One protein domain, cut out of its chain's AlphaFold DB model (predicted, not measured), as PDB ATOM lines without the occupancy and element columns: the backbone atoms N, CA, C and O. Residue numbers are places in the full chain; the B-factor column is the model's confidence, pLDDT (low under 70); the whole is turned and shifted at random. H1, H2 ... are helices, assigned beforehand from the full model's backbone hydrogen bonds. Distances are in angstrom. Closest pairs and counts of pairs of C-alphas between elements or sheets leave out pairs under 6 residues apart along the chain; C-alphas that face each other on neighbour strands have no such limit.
ATOM      1  N   PHE A   6     278.640 175.507 281.918       76.25
ATOM      2  CA  PHE A   6     280.072 175.776 282.006       76.25
ATOM      3  C   PHE A   6     280.930 174.510 282.135       76.25
ATOM      4  O   PHE A   6     281.923 174.382 281.431       76.25
ATOM      5  N   ASP A   7     280.533 173.539 282.966       76.56
ATOM      6  CA  ASP A   7     281.291 172.290 283.133       76.56
ATOM      7  C   ASP A   7     281.288 171.459 281.841       76.56
ATOM      8  O   ASP A   7     282.308 170.884 281.474       76.56
ATOM      9  N   ARG A   8     280.159 171.415 281.111       78.12
ATOM     10  CA  ARG A   8     280.085 170.712 279.814       78.12
ATOM     11  C   ARG A   8     280.921 171.403 278.748       78.12
ATOM     12  O   ARG A   8     281.576 170.718 277.970       78.12
ATOM     13  N   PHE A   9     280.869 172.733 278.704       80.81
ATOM     14  CA  PHE A   9     281.663 173.521 277.771       80.81
ATOM     15  C   PHE A   9     283.158 173.370 278.055       80.81
ATOM     16  O   PHE A   9     283.918 173.138 277.124       80.81
ATOM     17  N   ALA A  10     283.569 173.424 279.324       80.00
ATOM     18  CA  ALA A  10     284.966 173.285 279.705       80.00
ATOM     19  C   ALA A  10     285.524 171.889 279.416       80.00
ATOM     20  O   ALA A  10     286.580 171.785 278.796       80.00
ATOM     21  N   ASP A  11     284.787 170.831 279.774       80.56
ATOM     22  CA  ASP A  11     285.159 169.449 279.443       80.56
ATOM     23  C   ASP A  11     285.276 169.262 277.914       80.56
ATOM     24  O   ASP A  11     286.237 168.666 277.426       80.56
ATOM     25  N   TRP A  12     284.313 169.785 277.141       82.69
ATOM     26  CA  TRP A  12     284.335 169.698 275.677       82.69
ATOM     27  C   TRP A  12     285.498 170.484 275.071       82.69
ATOM     28  O   TRP A  12     286.199 169.954 274.216       82.69
ATOM     29  N   ALA A  13     285.727 171.717 275.522       82.12
ATOM     30  CA  ALA A  13     286.791 172.574 275.017       82.12
ATOM     31  C   ALA A  13     288.178 171.997 275.334       82.12
ATOM     32  O   ALA A  13     289.030 171.962 274.449       82.12
ATOM     33  N   ALA A  14     288.390 171.474 276.546       81.62
ATOM     34  CA  ALA A  14     289.632 170.800 276.921       81.62
ATOM     35  C   ALA A  14     289.873 169.537 276.075       81.62
ATOM     36  O   ALA A  14     290.973 169.328 275.565       81.62
ATOM     37  N   CYS A  15     288.833 168.724 275.865       80.88
ATOM     38  CA  CYS A  15     288.923 167.522 275.037       80.88
ATOM     39  C   CYS A  15     289.178 167.855 273.558       80.88
ATOM     40  O   CYS A  15     290.036 167.246 272.920       80.88
ATOM     41  N   PHE A  16     288.476 168.855 273.022       83.50
ATOM     42  CA  PHE A  16     288.663 169.322 271.655       83.50
ATOM     43  C   PHE A  16     290.079 169.852 271.452       83.50
ATOM     44  O   PHE A  16     290.747 169.436 270.510       83.50
ATOM     45  N   ALA A  17     290.569 170.703 272.350       83.25
ATOM     46  CA  ALA A  17     291.878 171.322 272.209       83.25
ATOM     47  C   ALA A  17     293.049 170.325 272.339       83.25
ATOM     48  O   ALA A  17     294.108 170.560 271.765       83.25
ATOM     49  N   GLY A  18     292.851 169.190 273.020       79.25
ATOM     50  CA  GLY A  18     293.803 168.073 273.042       79.25
ATOM     51  C   GLY A  18     293.714 167.123 271.838       79.25
ATOM     52  O   GLY A  18     294.504 166.185 271.742       79.25
ATOM     53  N   SER A  19     292.754 167.315 270.928       86.62
ATOM     54  CA  SER A  19     292.523 166.401 269.806       86.62
ATOM     55  C   SER A  19     293.421 166.699 268.589       86.62
ATOM     56  O   SER A  19     293.720 167.865 268.306       86.62
ATOM     57  N   PRO A  20     293.777 165.681 267.776       85.62
ATOM     58  CA  PRO A  20     294.510 165.889 266.522       85.62
ATOM     59  C   PRO A  20     293.793 166.832 265.544       85.62
ATOM     60  O   PRO A  20     294.435 167.585 264.815       85.62
ATOM     61  N   GLY A  21     292.455 166.825 265.546       88.25
ATOM     62  CA  GLY A  21     291.649 167.698 264.693       88.25
ATOM     63  C   GLY A  21     291.811 169.180 265.036       88.25
ATOM     64  O   GLY A  21     291.924 170.004 264.129       88.25
ATOM     65  N   ALA A  22     291.895 169.524 266.324       88.06
ATOM     66  CA  ALA A  22     292.149 170.901 266.745       88.06
ATOM     67  C   ALA A  22     293.551 171.373 266.349       88.06
ATOM     68  O   ALA A  22     293.701 172.506 265.900       88.06
ATOM     69  N   PHE A  23     294.558 170.498 266.432       87.50
ATOM     70  CA  PHE A  23     295.914 170.817 265.980       87.50
ATOM     71  C   PHE A  23     295.971 171.109 264.474       87.50
ATOM     72  O   PHE A  23     296.574 172.098 264.054       87.50
ATOM     73  N   ILE A  24     295.299 170.290 263.658       94.06
ATOM     74  CA  ILE A  24     295.211 170.512 262.208       94.06
ATOM     75  C   ILE A  24     294.472 171.824 261.915       94.06
ATOM     76  O   ILE A  24     294.955 172.635 261.128       94.06
ATOM     77  N   GLY A  25     293.340 172.071 262.582       92.81
ATOM     78  CA  GLY A  25     292.572 173.309 262.423       92.81
ATOM     79  C   GLY A  25     293.365 174.564 262.807       92.81
ATOM     80  O   GLY A  25     293.381 175.533 262.050       92.81
ATOM     81  N   ALA A  26     294.078 174.527 263.936       90.50
ATOM     82  CA  ALA A  26     294.966 175.606 264.367       90.50
ATOM     83  C   ALA A  26     296.112 175.829 263.367       90.50
ATOM     84  O   ALA A  26     296.406 176.967 263.010       90.50
ATOM     85  N   SER A  27     296.709 174.749 262.857       94.00
ATOM     86  CA  SER A  27     297.772 174.825 261.847       94.00
ATOM     87  C   SER A  27     297.281 175.478 260.552       94.00
ATOM     88  O   SER A  27     297.948 176.358 260.013       94.00
ATOM     89  N   ILE A  28     296.084 175.114 260.077       95.56
ATOM     90  CA  ILE A  28     295.453 175.737 258.903       95.56
ATOM     91  C   ILE A  28     295.195 177.227 259.153       95.56
ATOM     92  O   ILE A  28     295.491 178.046 258.287       95.56
ATOM     93  N   LEU A  29     294.694 177.594 260.336       93.25
ATOM     94  CA  LEU A  29     294.487 178.992 260.723       93.25
ATOM     95  C   LEU A  29     295.784 179.807 260.658       93.25
ATOM     96  O   LEU A  29     295.786 180.903 260.097       93.25
ATOM     97  N   VAL A  30     296.890 179.261 261.172       93.81
ATOM     98  CA  VAL A  30     298.214 179.904 261.110       93.81
ATOM     99  C   VAL A  30     298.700 180.040 259.666       93.81
ATOM    100  O   VAL A  30     299.219 181.093 259.300       93.81
ATOM    101  N   ILE A  31     298.498 179.022 258.823       95.81
ATOM    102  CA  ILE A  31     298.861 179.073 257.398       95.81
ATOM    103  C   ILE A  31     298.053 180.151 256.665       95.81
ATOM    104  O   ILE A  31     298.632 180.942 255.923       95.81
ATOM    105  N   ILE A  32     296.735 180.213 256.883       94.75
ATOM    106  CA  ILE A  32     295.865 181.236 256.284       94.75
ATOM    107  C   ILE A  32     296.307 182.624 256.736       94.75
ATOM    108  O   ILE A  32     296.469 183.513 255.900       94.75
ATOM    109  N   TRP A  33     296.546 182.810 258.036       93.56
ATOM    110  CA  TRP A  33     297.068 184.068 258.555       93.56
ATOM    111  C   TRP A  33     298.369 184.441 257.839       93.56
ATOM    112  O   TRP A  33     298.404 185.482 257.191       93.56
ATOM    113  N   ALA A  34     299.377 183.564 257.822       92.56
ATOM    114  CA  ALA A  34     300.656 183.814 257.155       92.56
ATOM    115  C   ALA A  34     300.496 184.155 255.662       92.56
ATOM    116  O   ALA A  34     301.143 185.080 255.169       92.56
ATOM    117  N   ALA A  35     299.587 183.476 254.954       94.19
ATOM    118  CA  ALA A  35     299.278 183.741 253.548       94.19
ATOM    119  C   ALA A  35     298.615 185.111 253.317       94.19
ATOM    120  O   ALA A  35     298.800 185.709 252.259       94.19
ATOM    121  N   THR A  36     297.879 185.644 254.299       92.56
ATOM    122  CA  THR A  36     297.350 187.020 254.239       92.56
ATOM    123  C   THR A  36     298.410 188.087 254.536       92.56
ATOM    124  O   THR A  36     298.228 189.242 254.154       92.56
ATOM    125  N   GLY A  37     299.544 187.723 255.144       91.19
ATOM    126  CA  GLY A  37     300.630 188.644 255.509       91.19
ATOM    127  C   GLY A  37     301.138 189.539 254.368       91.19
ATOM    128  O   GLY A  37     301.182 190.759 254.552       91.19
ATOM    129  N   PRO A  38     301.445 189.001 253.170       91.44
ATOM    130  CA  PRO A  38     301.869 189.794 252.014       91.44
ATOM    131  C   PRO A  38     300.848 190.849 251.567       91.44
ATOM    132  O   PRO A  38     301.240 191.951 251.186       91.44
ATOM    133  N   VAL A  39     299.546 190.550 251.660       92.88
ATOM    134  CA  VAL A  39     298.465 191.490 251.301       92.88
ATOM    135  C   VAL A  39     298.460 192.691 252.248       92.88
ATOM    136  O   VAL A  39     298.315 193.832 251.814       92.88
ATOM    137  N   PHE A  40     298.696 192.445 253.538       89.25
ATOM    138  CA  PHE A  40     298.769 193.476 254.578       89.25
ATOM    139  C   PHE A  40     300.184 194.024 254.805       89.25
ATOM    140  O   PHE A  40     300.405 194.742 255.784       89.25
ATOM    141  N   LYS A  41     301.149 193.691 253.933       91.12
ATOM    142  CA  LYS A  41     302.567 194.081 254.042       91.12
ATOM    143  C   LYS A  41     303.177 193.789 255.419       91.12
ATOM    144  O   LYS A  41     304.018 194.549 255.886       91.12
ATOM    145  N   PHE A  42     302.722 192.722 256.081       87.69
ATOM    146  CA  PHE A  42     303.130 192.367 257.445       87.69
ATOM    147  C   PHE A  42     302.995 193.524 258.454       87.69
ATOM    148  O   PHE A  42     303.826 193.676 259.347       87.69
ATOM    149  N   SER A  43     301.951 194.350 258.309       91.88
ATOM    150  CA  SER A  43     301.719 195.519 259.168       91.88
ATOM    151  C   SER A  43     301.632 195.187 260.663       91.88
ATOM    152  O   SER A  43     301.201 194.100 261.053       91.88
ATOM    153  N   GLU A  44     301.945 196.178 261.499       92.75
ATOM    154  CA  GLU A  44     301.826 196.099 262.962       92.75
ATOM    155  C   GLU A  44     300.427 195.658 263.418       92.75
ATOM    156  O   GLU A  44     300.292 194.816 264.301       92.75
ATOM    157  N   VAL A  45     299.365 196.156 262.771       91.56
ATOM    158  CA  VAL A  45     297.980 195.768 263.095       91.56
ATOM    159  C   VAL A  45     297.733 194.292 262.776       91.56
ATOM    160  O   VAL A  45     297.117 193.582 263.567       91.56
ATOM    161  N   TRP A  46     298.240 193.800 261.645       92.56
ATOM    162  CA  TRP A  46     298.089 192.398 261.245       92.56
ATOM    163  C   TRP A  46     298.818 191.433 262.199       92.56
ATOM    164  O   TRP A  46     298.284 190.369 262.522       92.56
ATOM    165  N   GLN A  47     299.995 191.820 262.704       92.06
ATOM    166  CA  GLN A  47     300.718 191.059 263.732       92.06
ATOM    167  C   GLN A  47     300.019 191.137 265.097       92.06
ATOM    168  O   GLN A  47     299.873 190.130 265.792       92.06
ATOM    169  N   MET A  48     299.535 192.324 265.474       92.75
ATOM    170  CA  MET A  48     298.831 192.548 266.735       92.75
ATOM    171  C   MET A  48     297.581 191.675 266.846       92.75
ATOM    172  O   MET A  48     297.361 191.068 267.888       92.75
ATOM    173  N   VAL A  49     296.796 191.542 265.771       91.38
ATOM    174  CA  VAL A  49     295.562 190.739 265.777       91.38
ATOM    175  C   VAL A  49     295.827 189.282 266.163       91.38
ATOM    176  O   VAL A  49     295.112 188.750 267.017       91.38
ATOM    177  N   ILE A  50     296.852 188.633 265.593       92.31
ATOM    178  CA  ILE A  50     297.142 187.236 265.947       92.31
ATOM    179  C   ILE A  50     297.713 187.112 267.357       92.31
ATOM    180  O   ILE A  50     297.337 186.187 268.077       92.31
ATOM    181  N   ASN A  51     298.573 188.046 267.772       92.56
ATOM    182  CA  ASN A  51     299.175 188.020 269.100       92.56
ATOM    183  C   ASN A  51     298.099 188.208 270.166       92.56
ATOM    184  O   ASN A  51     297.923 187.345 271.022       92.56
ATOM    185  N   THR A  52     297.316 189.283 270.071       94.94
ATOM    186  CA  THR A  52     296.236 189.575 271.016       94.94
ATOM    187  C   THR A  52     295.197 188.456 271.032       94.94
ATOM    188  O   THR A  52     294.801 188.011 272.109       94.94
ATOM    189  N   GLY A  53     294.798 187.941 269.864       92.88
ATOM    190  CA  GLY A  53     293.853 186.829 269.774       92.88
ATOM    191  C   GLY A  53     294.371 185.560 270.454       92.88
ATOM    192  O   GLY A  53     293.688 184.979 271.297       92.88
ATOM    193  N   THR A  54     295.605 185.161 270.144       93.00
ATOM    194  CA  THR A  54     296.215 183.948 270.705       93.00
ATOM    195  C   THR A  54     296.443 184.076 272.207       93.00
ATOM    196  O   THR A  54     296.197 183.119 272.940       93.00
ATOM    197  N   THR A  55     296.842 185.251 272.705       93.75
ATOM    198  CA  THR A  55     296.995 185.494 274.146       93.75
ATOM    199  C   THR A  55     295.668 185.343 274.886       93.75
ATOM    200  O   THR A  55     295.630 184.657 275.905       93.75
ATOM    201  N   ILE A  56     294.574 185.914 274.370       94.06
ATOM    202  CA  ILE A  56     293.242 185.774 274.984       94.06
ATOM    203  C   ILE A  56     292.814 184.302 275.006       94.06
ATOM    204  O   ILE A  56     292.389 183.800 276.047       94.06
ATOM    205  N   VAL A  57     292.962 183.594 273.882       90.31
ATOM    206  CA  VAL A  57     292.623 182.164 273.793       90.31
ATOM    207  C   VAL A  57     293.455 181.344 274.777       90.31
ATOM    208  O   VAL A  57     292.904 180.515 275.495       90.31
ATOM    209  N   THR A  58     294.758 181.608 274.866       91.69
ATOM    210  CA  THR A  58     295.664 180.915 275.791       91.69
ATOM    211  C   THR A  58     295.291 181.191 277.246       91.69
ATOM    212  O   THR A  58     295.236 180.266 278.051       91.69
ATOM    213  N   PHE A  59     294.975 182.442 277.590       91.94
ATOM    214  CA  PHE A  59     294.533 182.810 278.933       91.94
ATOM    215  C   PHE A  59     293.266 182.049 279.333       91.94
ATOM    216  O   PHE A  59     293.210 181.461 280.411       91.94
ATOM    217  N   LEU A  60     292.274 181.980 278.439       89.44
ATOM    218  CA  LEU A  60     291.071 181.177 278.662       89.44
ATOM    219  C   LEU A  60     291.398 179.682 278.777       89.44
ATOM    220  O   LEU A  60     290.871 179.005 279.660       89.44
ATOM    221  N   MET A  61     292.295 179.170 277.934       87.31
ATOM    222  CA  MET A  61     292.719 177.769 277.936       87.31
ATOM    223  C   MET A  61     293.317 177.347 279.283       87.31
ATOM    224  O   MET A  61     293.022 176.249 279.747       87.31
ATOM    225  N   VAL A  62     294.090 178.213 279.948       89.31
ATOM    226  CA  VAL A  62     294.642 177.929 281.283       89.31
ATOM    227  C   VAL A  62     293.528 177.601 282.280       89.31
ATOM    228  O   VAL A  62     293.613 176.583 282.962       89.31
ATOM    229  N   PHE A  63     292.444 178.381 282.321       86.75
ATOM    230  CA  PHE A  63     291.311 178.089 283.209       86.75
ATOM    231  C   PHE A  63     290.583 176.795 282.837       86.75
ATOM    232  O   PHE A  63     290.162 176.048 283.720       86.75
ATOM    233  N   LEU A  64     290.436 176.512 281.539       83.69
ATOM    234  CA  LEU A  64     289.795 175.281 281.066       83.69
ATOM    235  C   LEU A  64     290.617 174.043 281.448       83.69
ATOM    236  O   LEU A  64     290.060 173.066 281.950       83.69
ATOM    237  N   ILE A  65     291.939 174.108 281.276       84.38
ATOM    238  CA  ILE A  65     292.870 173.052 281.681       84.38
ATOM    239  C   ILE A  65     292.837 172.875 283.200       84.38
ATOM    240  O   ILE A  65     292.669 171.752 283.659       84.38
ATOM    241  N   GLN A  66     292.920 173.959 283.979       82.81
ATOM    242  CA  GLN A  66     292.833 173.895 285.444       82.81
ATOM    243  C   GLN A  66     291.517 173.260 285.906       82.81
ATOM    244  O   GLN A  66     291.505 172.449 286.827       82.81
ATOM    245  N   LYS A  67     290.396 173.576 285.248       82.06
ATOM    246  CA  LYS A  67     289.098 172.972 285.562       82.06
ATOM    247  C   LYS A  67     289.080 171.467 285.287       82.06
ATOM    248  O   LYS A  67     288.575 170.718 286.125       82.06
ATOM    249  N   ALA A  68     289.612 171.040 284.140       78.62
ATOM    250  CA  ALA A  68     289.723 169.626 283.790       78.62
ATOM    251  C   ALA A  68     290.642 168.886 284.779       78.62
ATOM    252  O   ALA A  68     290.244 167.879 285.359       78.62
ATOM    253  N   GLN A  69     291.813 169.458 285.072       80.75
ATOM    254  CA  GLN A  69     292.783 168.907 286.019       80.75
ATOM    255  C   GLN A  69     292.224 168.806 287.442       80.75
ATOM    256  O   GLN A  69     292.345 167.757 288.061       80.75
ATOM    257  N   ASN A  70     291.534 169.833 287.952       83.81
ATOM    258  CA  ASN A  70     290.943 169.800 289.297       83.81
ATOM    259  C   ASN A  70     289.938 168.653 289.470       83.81
ATOM    260  O   ASN A  70     289.837 168.053 290.540       83.81
ATOM    261  N   LYS A  71     289.180 168.341 288.416       80.69
ATOM    262  CA  LYS A  71     288.218 167.237 288.419       80.69
ATOM    263  C   LYS A  71     288.920 165.877 288.409       80.69
ATOM    264  O   LYS A  71     288.504 164.990 289.154       80.69
ATOM    265  N   ASP A  72     289.971 165.731 287.607       84.44
ATOM    266  CA  ASP A  72     290.751 164.493 287.524       84.44
ATOM    267  C   ASP A  72     291.529 164.223 288.821       84.44
ATOM    268  O   ASP A  72     291.485 163.103 289.330       84.44
ATOM    269  N   SER A  73     292.140 165.250 289.425       85.94
ATOM    270  CA  SER A  73     292.807 165.153 290.733       85.94
ATOM    271  C   SER A  73     291.858 164.649 291.821       85.94
ATOM    272  O   SER A  73     292.192 163.717 292.550       85.94
ATOM    273  N   LYS A  74     290.629 165.183 291.875       86.44
ATOM    274  CA  LYS A  74     289.612 164.723 292.830       86.44
ATOM    275  C   LYS A  74     289.188 163.272 292.586       86.44
ATOM    276  O   LYS A  74     288.943 162.522 293.525       86.44
ATOM    277  N   ALA A  75     289.097 162.852 291.325       85.12
ATOM    278  CA  ALA A  75     288.781 161.464 290.997       85.12
ATOM    279  C   ALA A  75     289.906 160.499 291.410       85.12
ATOM    280  O   ALA A  75     289.618 159.370 291.805       85.12
ATOM    281  N   ILE A  76     291.169 160.930 291.321       88.12
ATOM    282  CA  ILE A  76     292.324 160.164 291.805       88.12
ATOM    283  C   ILE A  76     292.269 160.022 293.330       88.12
ATOM    284  O   ILE A  76     292.380 158.897 293.808       88.12
ATOM    285  N   GLN A  77     292.024 161.113 294.065       86.62
ATOM    286  CA  GLN A  77     291.864 161.098 295.527       86.62
ATOM    287  C   GLN A  77     290.807 160.083 295.973       86.62
ATOM    288  O   GLN A  77     291.119 159.157 296.712       86.62
ATOM    289  N   ILE A  78     289.594 160.143 295.410       85.81
ATOM    290  CA  ILE A  78     288.507 159.210 295.760       85.81
ATOM    291  C   ILE A  78     288.901 157.747 295.499       85.81
ATOM    292  O   ILE A  78     288.631 156.872 296.319       85.81
ATOM    293  N   LYS A  79     289.551 157.456 294.362       86.44
ATOM    294  CA  LYS A  79     290.006 156.091 294.041       86.44
ATOM    295  C   LYS A  79     291.087 155.598 295.005       86.44
ATOM    296  O   LYS A  79     291.099 154.415 295.334       86.44
ATOM    297  N   LEU A  80     291.998 156.476 295.427       86.75
ATOM    298  CA  LEU A  80     293.019 156.153 296.425       86.75
ATOM    299  C   LEU A  80     292.383 155.918 297.798       86.75
ATOM    300  O   LEU A  80     292.707 154.916 298.429       86.75
ATOM    301  N   ASN A  81     291.439 156.764 298.212       84.06
ATOM    302  CA  ASN A  81     290.733 156.624 299.487       84.06
ATOM    303  C   ASN A  81     289.952 155.302 299.542       84.06
ATOM    304  O   ASN A  81     290.011 154.612 300.558       84.06
ATOM    305  N   GLU A  82     289.325 154.879 298.440       84.56
ATOM    306  CA  GLU A  82     288.684 153.559 298.329       84.56
ATOM    307  C   GLU A  82     289.696 152.404 298.475       84.56
ATOM    308  O   GLU A  82     289.467 151.471 299.242       84.56
ATOM    309  N   LEU A  83     290.846 152.466 297.786       84.50
ATOM    310  CA  LEU A  83     291.892 151.433 297.880       84.50
ATOM    311  C   LEU A  83     292.519 151.345 299.278       84.50
ATOM    312  O   LEU A  83     292.811 150.247 299.749       84.50
ATOM    313  N   ILE A  84     292.739 152.490 299.927       82.69
ATOM    314  CA  ILE A  84     293.269 152.567 301.290       82.69
ATOM    315  C   ILE A  84     292.236 151.987 302.258       82.69
ATOM    316  O   ILE A  84     292.580 151.111 303.044       82.69
ATOM    317  N   SER A  85     290.968 152.391 302.149       78.25
ATOM    318  CA  SER A  85     289.885 151.916 303.022       78.25
ATOM    319  C   SER A  85     289.594 150.420 302.865       78.25
ATOM    320  O   SER A  85     289.258 149.756 303.840       78.25
ATOM    321  N   ALA A  86     289.759 149.861 301.662       80.44
ATOM    322  CA  ALA A  86     289.603 148.428 301.409       80.44
ATOM    323  C   ALA A  86     290.734 147.566 302.009       80.44
ATOM    324  O   ALA A  86     290.632 146.337 302.030       80.44
ATOM    325  N   HIS A  87     291.826 148.176 302.483       76.56
ATOM    326  CA  HIS A  87     292.925 147.465 303.124       76.56
ATOM    327  C   HIS A  87     292.723 147.424 304.648       76.56
ATOM    328  O   HIS A  87     292.892 148.430 305.325       76.56
ATOM    329  N   ASP A  88     292.459 146.235 305.205       57.53
ATOM    330  CA  ASP A  88     292.114 145.948 306.622       57.53
ATOM    331  C   ASP A  88     293.094 146.490 307.699       57.53
ATOM    332  O   ASP A  88     292.829 146.426 308.898       57.53
ATOM    333  N   LYS A  89     294.266 147.000 307.295       59.41
ATOM    334  CA  LYS A  89     295.287 147.605 308.175       59.41
ATOM    335  C   LYS A  89     295.485 149.108 307.962       59.41
ATOM    336  O   LYS A  89     296.351 149.695 308.614       59.41
ATOM    337  N   ALA A  90     294.752 149.733 307.046       59.25
ATOM    338  CA  ALA A  90     294.838 151.167 306.845       59.25
ATOM    339  C   ALA A  90     294.173 151.889 308.020       59.25
ATOM    340  O   ALA A  90     292.999 151.695 308.325       59.25
ATOM    341  N   ASN A  91     294.948 152.718 308.716       59.22
ATOM    342  CA  ASN A  91     294.413 153.566 309.768       59.22
ATOM    343  C   ASN A  91     293.552 154.652 309.110       59.22
ATOM    344  O   ASN A  91     294.047 155.372 308.242       59.22
ATOM    345  N   ASN A  92     292.299 154.795 309.548       62.00
ATOM    346  CA  ASN A  92     291.301 155.720 308.992       62.00
ATOM    347  C   ASN A  92     291.765 157.194 308.954       62.00
ATOM    348  O   ASN A  92     291.120 158.020 308.333       62.00
ATOM    349  N   ARG A  93     292.880 157.525 309.624       60.78
ATOM    350  CA  ARG A  93     293.546 158.838 309.618       60.78
ATOM    351  C   ARG A  93     294.341 159.166 308.345       60.78
ATOM    352  O   ARG A  93     294.747 160.310 308.199       60.78
ATOM    353  N   ILE A  94     294.642 158.185 307.489       66.38
ATOM    354  CA  ILE A  94     295.273 158.435 306.174       66.38
ATOM    355  C   ILE A  94     294.209 158.655 305.090       66.38
ATOM    356  O   ILE A  94     294.478 159.310 304.087       66.38
ATOM    357  N   VAL A  95     293.012 158.104 305.295       67.38
ATOM    358  CA  VAL A  95     291.854 158.356 304.438       67.38
ATOM    359  C   VAL A  95     291.502 159.838 304.599       67.38
ATOM    360  O   VAL A  95     291.296 160.284 305.724       67.38
ATOM    361  N   ASP A  96     291.515 160.586 303.496       69.81
ATOM    362  CA  ASP A  96     291.277 162.038 303.435       69.81
ATOM    363  C   ASP A  96     292.418 162.930 303.987       69.81
ATOM    364  O   ASP A  96     292.187 164.024 304.503       69.81
ATOM    365  N   ILE A  97     293.681 162.500 303.853       78.38
ATOM    366  CA  ILE A  97     294.860 163.306 304.243       78.38
ATOM    367  C   ILE A  97     294.923 164.676 303.534       78.38
ATOM    368  O   ILE A  97     295.508 165.620 304.057       78.38
ATOM    369  N   GLU A  98     294.325 164.789 302.348       75.31
ATOM    370  CA  GLU A  98     294.232 166.012 301.548       75.31
ATOM    371  C   GLU A  98     293.354 167.113 302.160       75.31
ATOM    372  O   GLU A  98     293.502 168.270 301.766       75.31
ATOM    373  N   ASP A  99     292.458 166.760 303.084       79.81
ATOM    374  CA  ASP A  99     291.517 167.689 303.721       79.81
ATOM    375  C   ASP A  99     292.035 168.211 305.075       79.81
ATOM    376  O   ASP A  99     291.424 169.102 305.672       79.81
ATOM    377  N   LEU A 100     293.164 167.679 305.562       79.75
ATOM    378  CA  LEU A 100     293.800 168.123 306.800       79.75
ATOM    379  C   LEU A 100     294.383 169.530 306.649       79.75
ATOM    380  O   LEU A 100     294.948 169.899 305.616       79.75
ATOM    381  N   THR A 101     294.303 170.303 307.726       82.50
ATOM    382  CA  THR A 101     295.051 171.557 307.836       82.50
ATOM    383  C   THR A 101     296.556 171.291 307.914       82.50
ATOM    384  O   THR A 101     297.000 170.190 308.241       82.50
ATOM    385  N   GLU A 102     297.362 172.314 307.623       82.75
ATOM    386  CA  GLU A 102     298.824 172.195 307.647       82.75
ATOM    387  C   GLU A 102     299.335 171.765 309.035       82.75
ATOM    388  O   GLU A 102     300.160 170.860 309.119       82.75
ATOM    389  N   ASP A 103     298.754 172.305 310.115       82.88
ATOM    390  CA  ASP A 103     299.074 171.930 311.500       82.88
ATOM    391  C   ASP A 103     298.731 170.458 311.808       82.88
ATOM    392  O   ASP A 103     299.522 169.742 312.431       82.88
ATOM    393  N   GLU A 104     297.573 169.973 311.345       80.88
ATOM    394  CA  GLU A 104     297.147 168.576 311.522       80.88
ATOM    395  C   GLU A 104     298.018 167.603 310.716       80.88
ATOM    396  O   GLU A 104     298.340 166.509 311.194       80.88
ATOM    397  N   LEU A 105     298.435 168.000 309.510       83.38
ATOM    398  CA  LEU A 105     299.360 167.230 308.680       83.38
ATOM    399  C   LEU A 105     300.728 167.103 309.366       83.38
ATOM    400  O   LEU A 105     301.333 166.027 309.362       83.38
ATOM    401  N   ASP A 106     301.179 168.176 310.013       83.69
ATOM    402  CA  ASP A 106     302.424 168.235 310.773       83.69
ATOM    403  C   ASP A 106     302.385 167.342 312.026       83.69
ATOM    404  O   ASP A 106     303.345 166.624 312.333       83.69
ATOM    405  N   GLU A 107     301.262 167.332 312.754       83.94
ATOM    406  CA  GLU A 107     301.033 166.408 313.870       83.94
ATOM    407  C   GLU A 107     301.008 164.946 313.410       83.94
ATOM    408  O   GLU A 107     301.631 164.082 314.043       83.94
ATOM    409  N   LEU A 108     300.331 164.658 312.293       81.06
ATOM    410  CA  LEU A 108     300.281 163.322 311.706       81.06
ATOM    411  C   LEU A 108     301.680 162.859 311.275       81.06
ATOM    412  O   LEU A 108     302.072 161.728 311.576       81.06
ATOM    413  N   HIS A 109     302.465 163.738 310.647       80.31
ATOM    414  CA  HIS A 109     303.846 163.456 310.262       80.31
ATOM    415  C   HIS A 109     304.719 163.128 311.481       80.31
ATOM    416  O   HIS A 109     305.392 162.094 311.498       80.31
ATOM    417  N   LYS A 110     304.650 163.937 312.549       83.12
ATOM    418  CA  LYS A 110     305.386 163.707 313.811       83.12
ATOM    419  C   LYS A 110     304.986 162.392 314.483       83.12
ATOM    420  O   LYS A 110     305.840 161.674 315.009       83.12
ATOM    421  N   LEU A 111     303.698 162.046 314.456       78.19
ATOM    422  CA  LEU A 111     303.190 160.779 314.976       78.19
ATOM    423  C   LEU A 111     303.790 159.585 314.210       78.19
ATOM    424  O   LEU A 111     304.280 158.643 314.837       78.19
ATOM    425  N   TYR A 112     303.806 159.633 312.875       72.75
ATOM    426  CA  TYR A 112     304.380 158.576 312.035       72.75
ATOM    427  C   TYR A 112     305.906 158.511 312.096       72.75
ATOM    428  O   TYR A 112     306.447 157.408 312.126       72.75
ATOM    429  N   GLU A 113     306.615 159.638 312.200       77.94
ATOM    430  CA  GLU A 113     308.052 159.643 312.498       77.94
ATOM    431  C   GLU A 113     308.345 158.916 313.814       77.94
ATOM    432  O   GLU A 113     309.291 158.134 313.901       77.94
ATOM    433  N   LYS A 114     307.523 159.145 314.846       72.88
ATOM    434  CA  LYS A 114     307.666 158.479 316.144       72.88
ATOM    435  C   LYS A 114     307.391 156.978 316.043       72.88
ATOM    436  O   LYS A 114     308.103 156.202 316.673       72.88
ATOM    437  N   PHE A 115     306.421 156.566 315.222       65.38
ATOM    438  CA  PHE A 115     306.147 155.155 314.930       65.38
ATOM    439  C   PHE A 115     307.242 154.485 314.082       65.38
ATOM    440  O   PHE A 115     307.637 153.363 314.385       65.38
ATOM    441  N   GLY A 116     307.788 155.174 313.076       61.59
ATOM    442  CA  GLY A 116     308.909 154.704 312.251       61.59
ATOM    443  C   GLY A 116     310.244 154.657 313.000       61.59
ATOM    444  O   GLY A 116     311.128 153.885 312.635       61.59
ATOM    445  N   LYS A 117     310.372 155.437 314.083       54.03
ATOM    446  CA  LYS A 117     311.501 155.409 315.023       54.03
ATOM    447  C   LYS A 117     311.339 154.399 316.159       54.03
ATOM    448  O   LYS A 117     312.272 154.292 316.949       54.03
ATOM    449  N   PHE A 118     310.245 153.628 316.251       45.66
ATOM    450  CA  PHE A 118     310.309 152.397 317.042       45.66
ATOM    451  C   PHE A 118     311.250 151.442 316.307       45.66
ATOM    452  O   PHE A 118     310.911 150.969 315.217       45.66
TER     453      PHE A 118
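This is residues 6 to 118 of the 126 residues of the protein "Low affinity iron permease family protein" of Chryseobacterium sp. G0162 (UniProt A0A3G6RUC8). One very long helix, H3, makes most of the length of a rod; H2 folds back beside its first part, H1 crosses it near the middle, and a loop at its far end leads to H4, which stands apart from the other three helices. The printed part has 113 residues with four named helices, H1 to H4 in order along the chain, and no named strand; the class is all helix. The whole is extended, with a radius of gyration of the C-alphas of 24.3 A and spans of 77 by 26 by 25 A.

H3 is residues 44 to 85, 60.8 A long from C-alpha 44 at (301.826, 196.099, 262.962) to C-alpha 85 at (289.885, 151.916, 303.022). H2 is residues 20 to 36, 24.6 A long. H1 is residues 6 to 17, 16.0 A, and begins at C-alpha 6 at (280.072, 175.776, 282.006). H4 is residues 102 to 116, 20.7 A.

H3 touches H1 with residues 61 to 68 alone, and H1 touches H3 with residues 10 to 14 alone. Their closest C-alphas, those of Ala 10 and Leu 64, are 5.4 A apart, and their lines are only just about perpendicular, at 71 degrees. H2 and H3 are near each other, with 8 pairs of C-alphas within 10 A. H1 and H2 are close but not clearly touching; their closest C-alphas, those of Phe 16 and Ala 22, are 6.2 A apart. H4 is apart from H1, H2 and H3. In H1, H2 and H4 every O i to N i+4 pair is within hydrogen-bond range; in H3, 36 of 38 are.

The C-alphas of Val 39 and Phe 118, the two farthest apart, are 77.4 A from each other. The printed part has no cut. The link from H3 to H4, residues 86 to 101, is long. Residues 51 to 60, 86 to 91 and 109 to 118 stand free. Mean pLDDT of the printed part is 83.2; residues 88 to 96 and 115 to 118 are under 70.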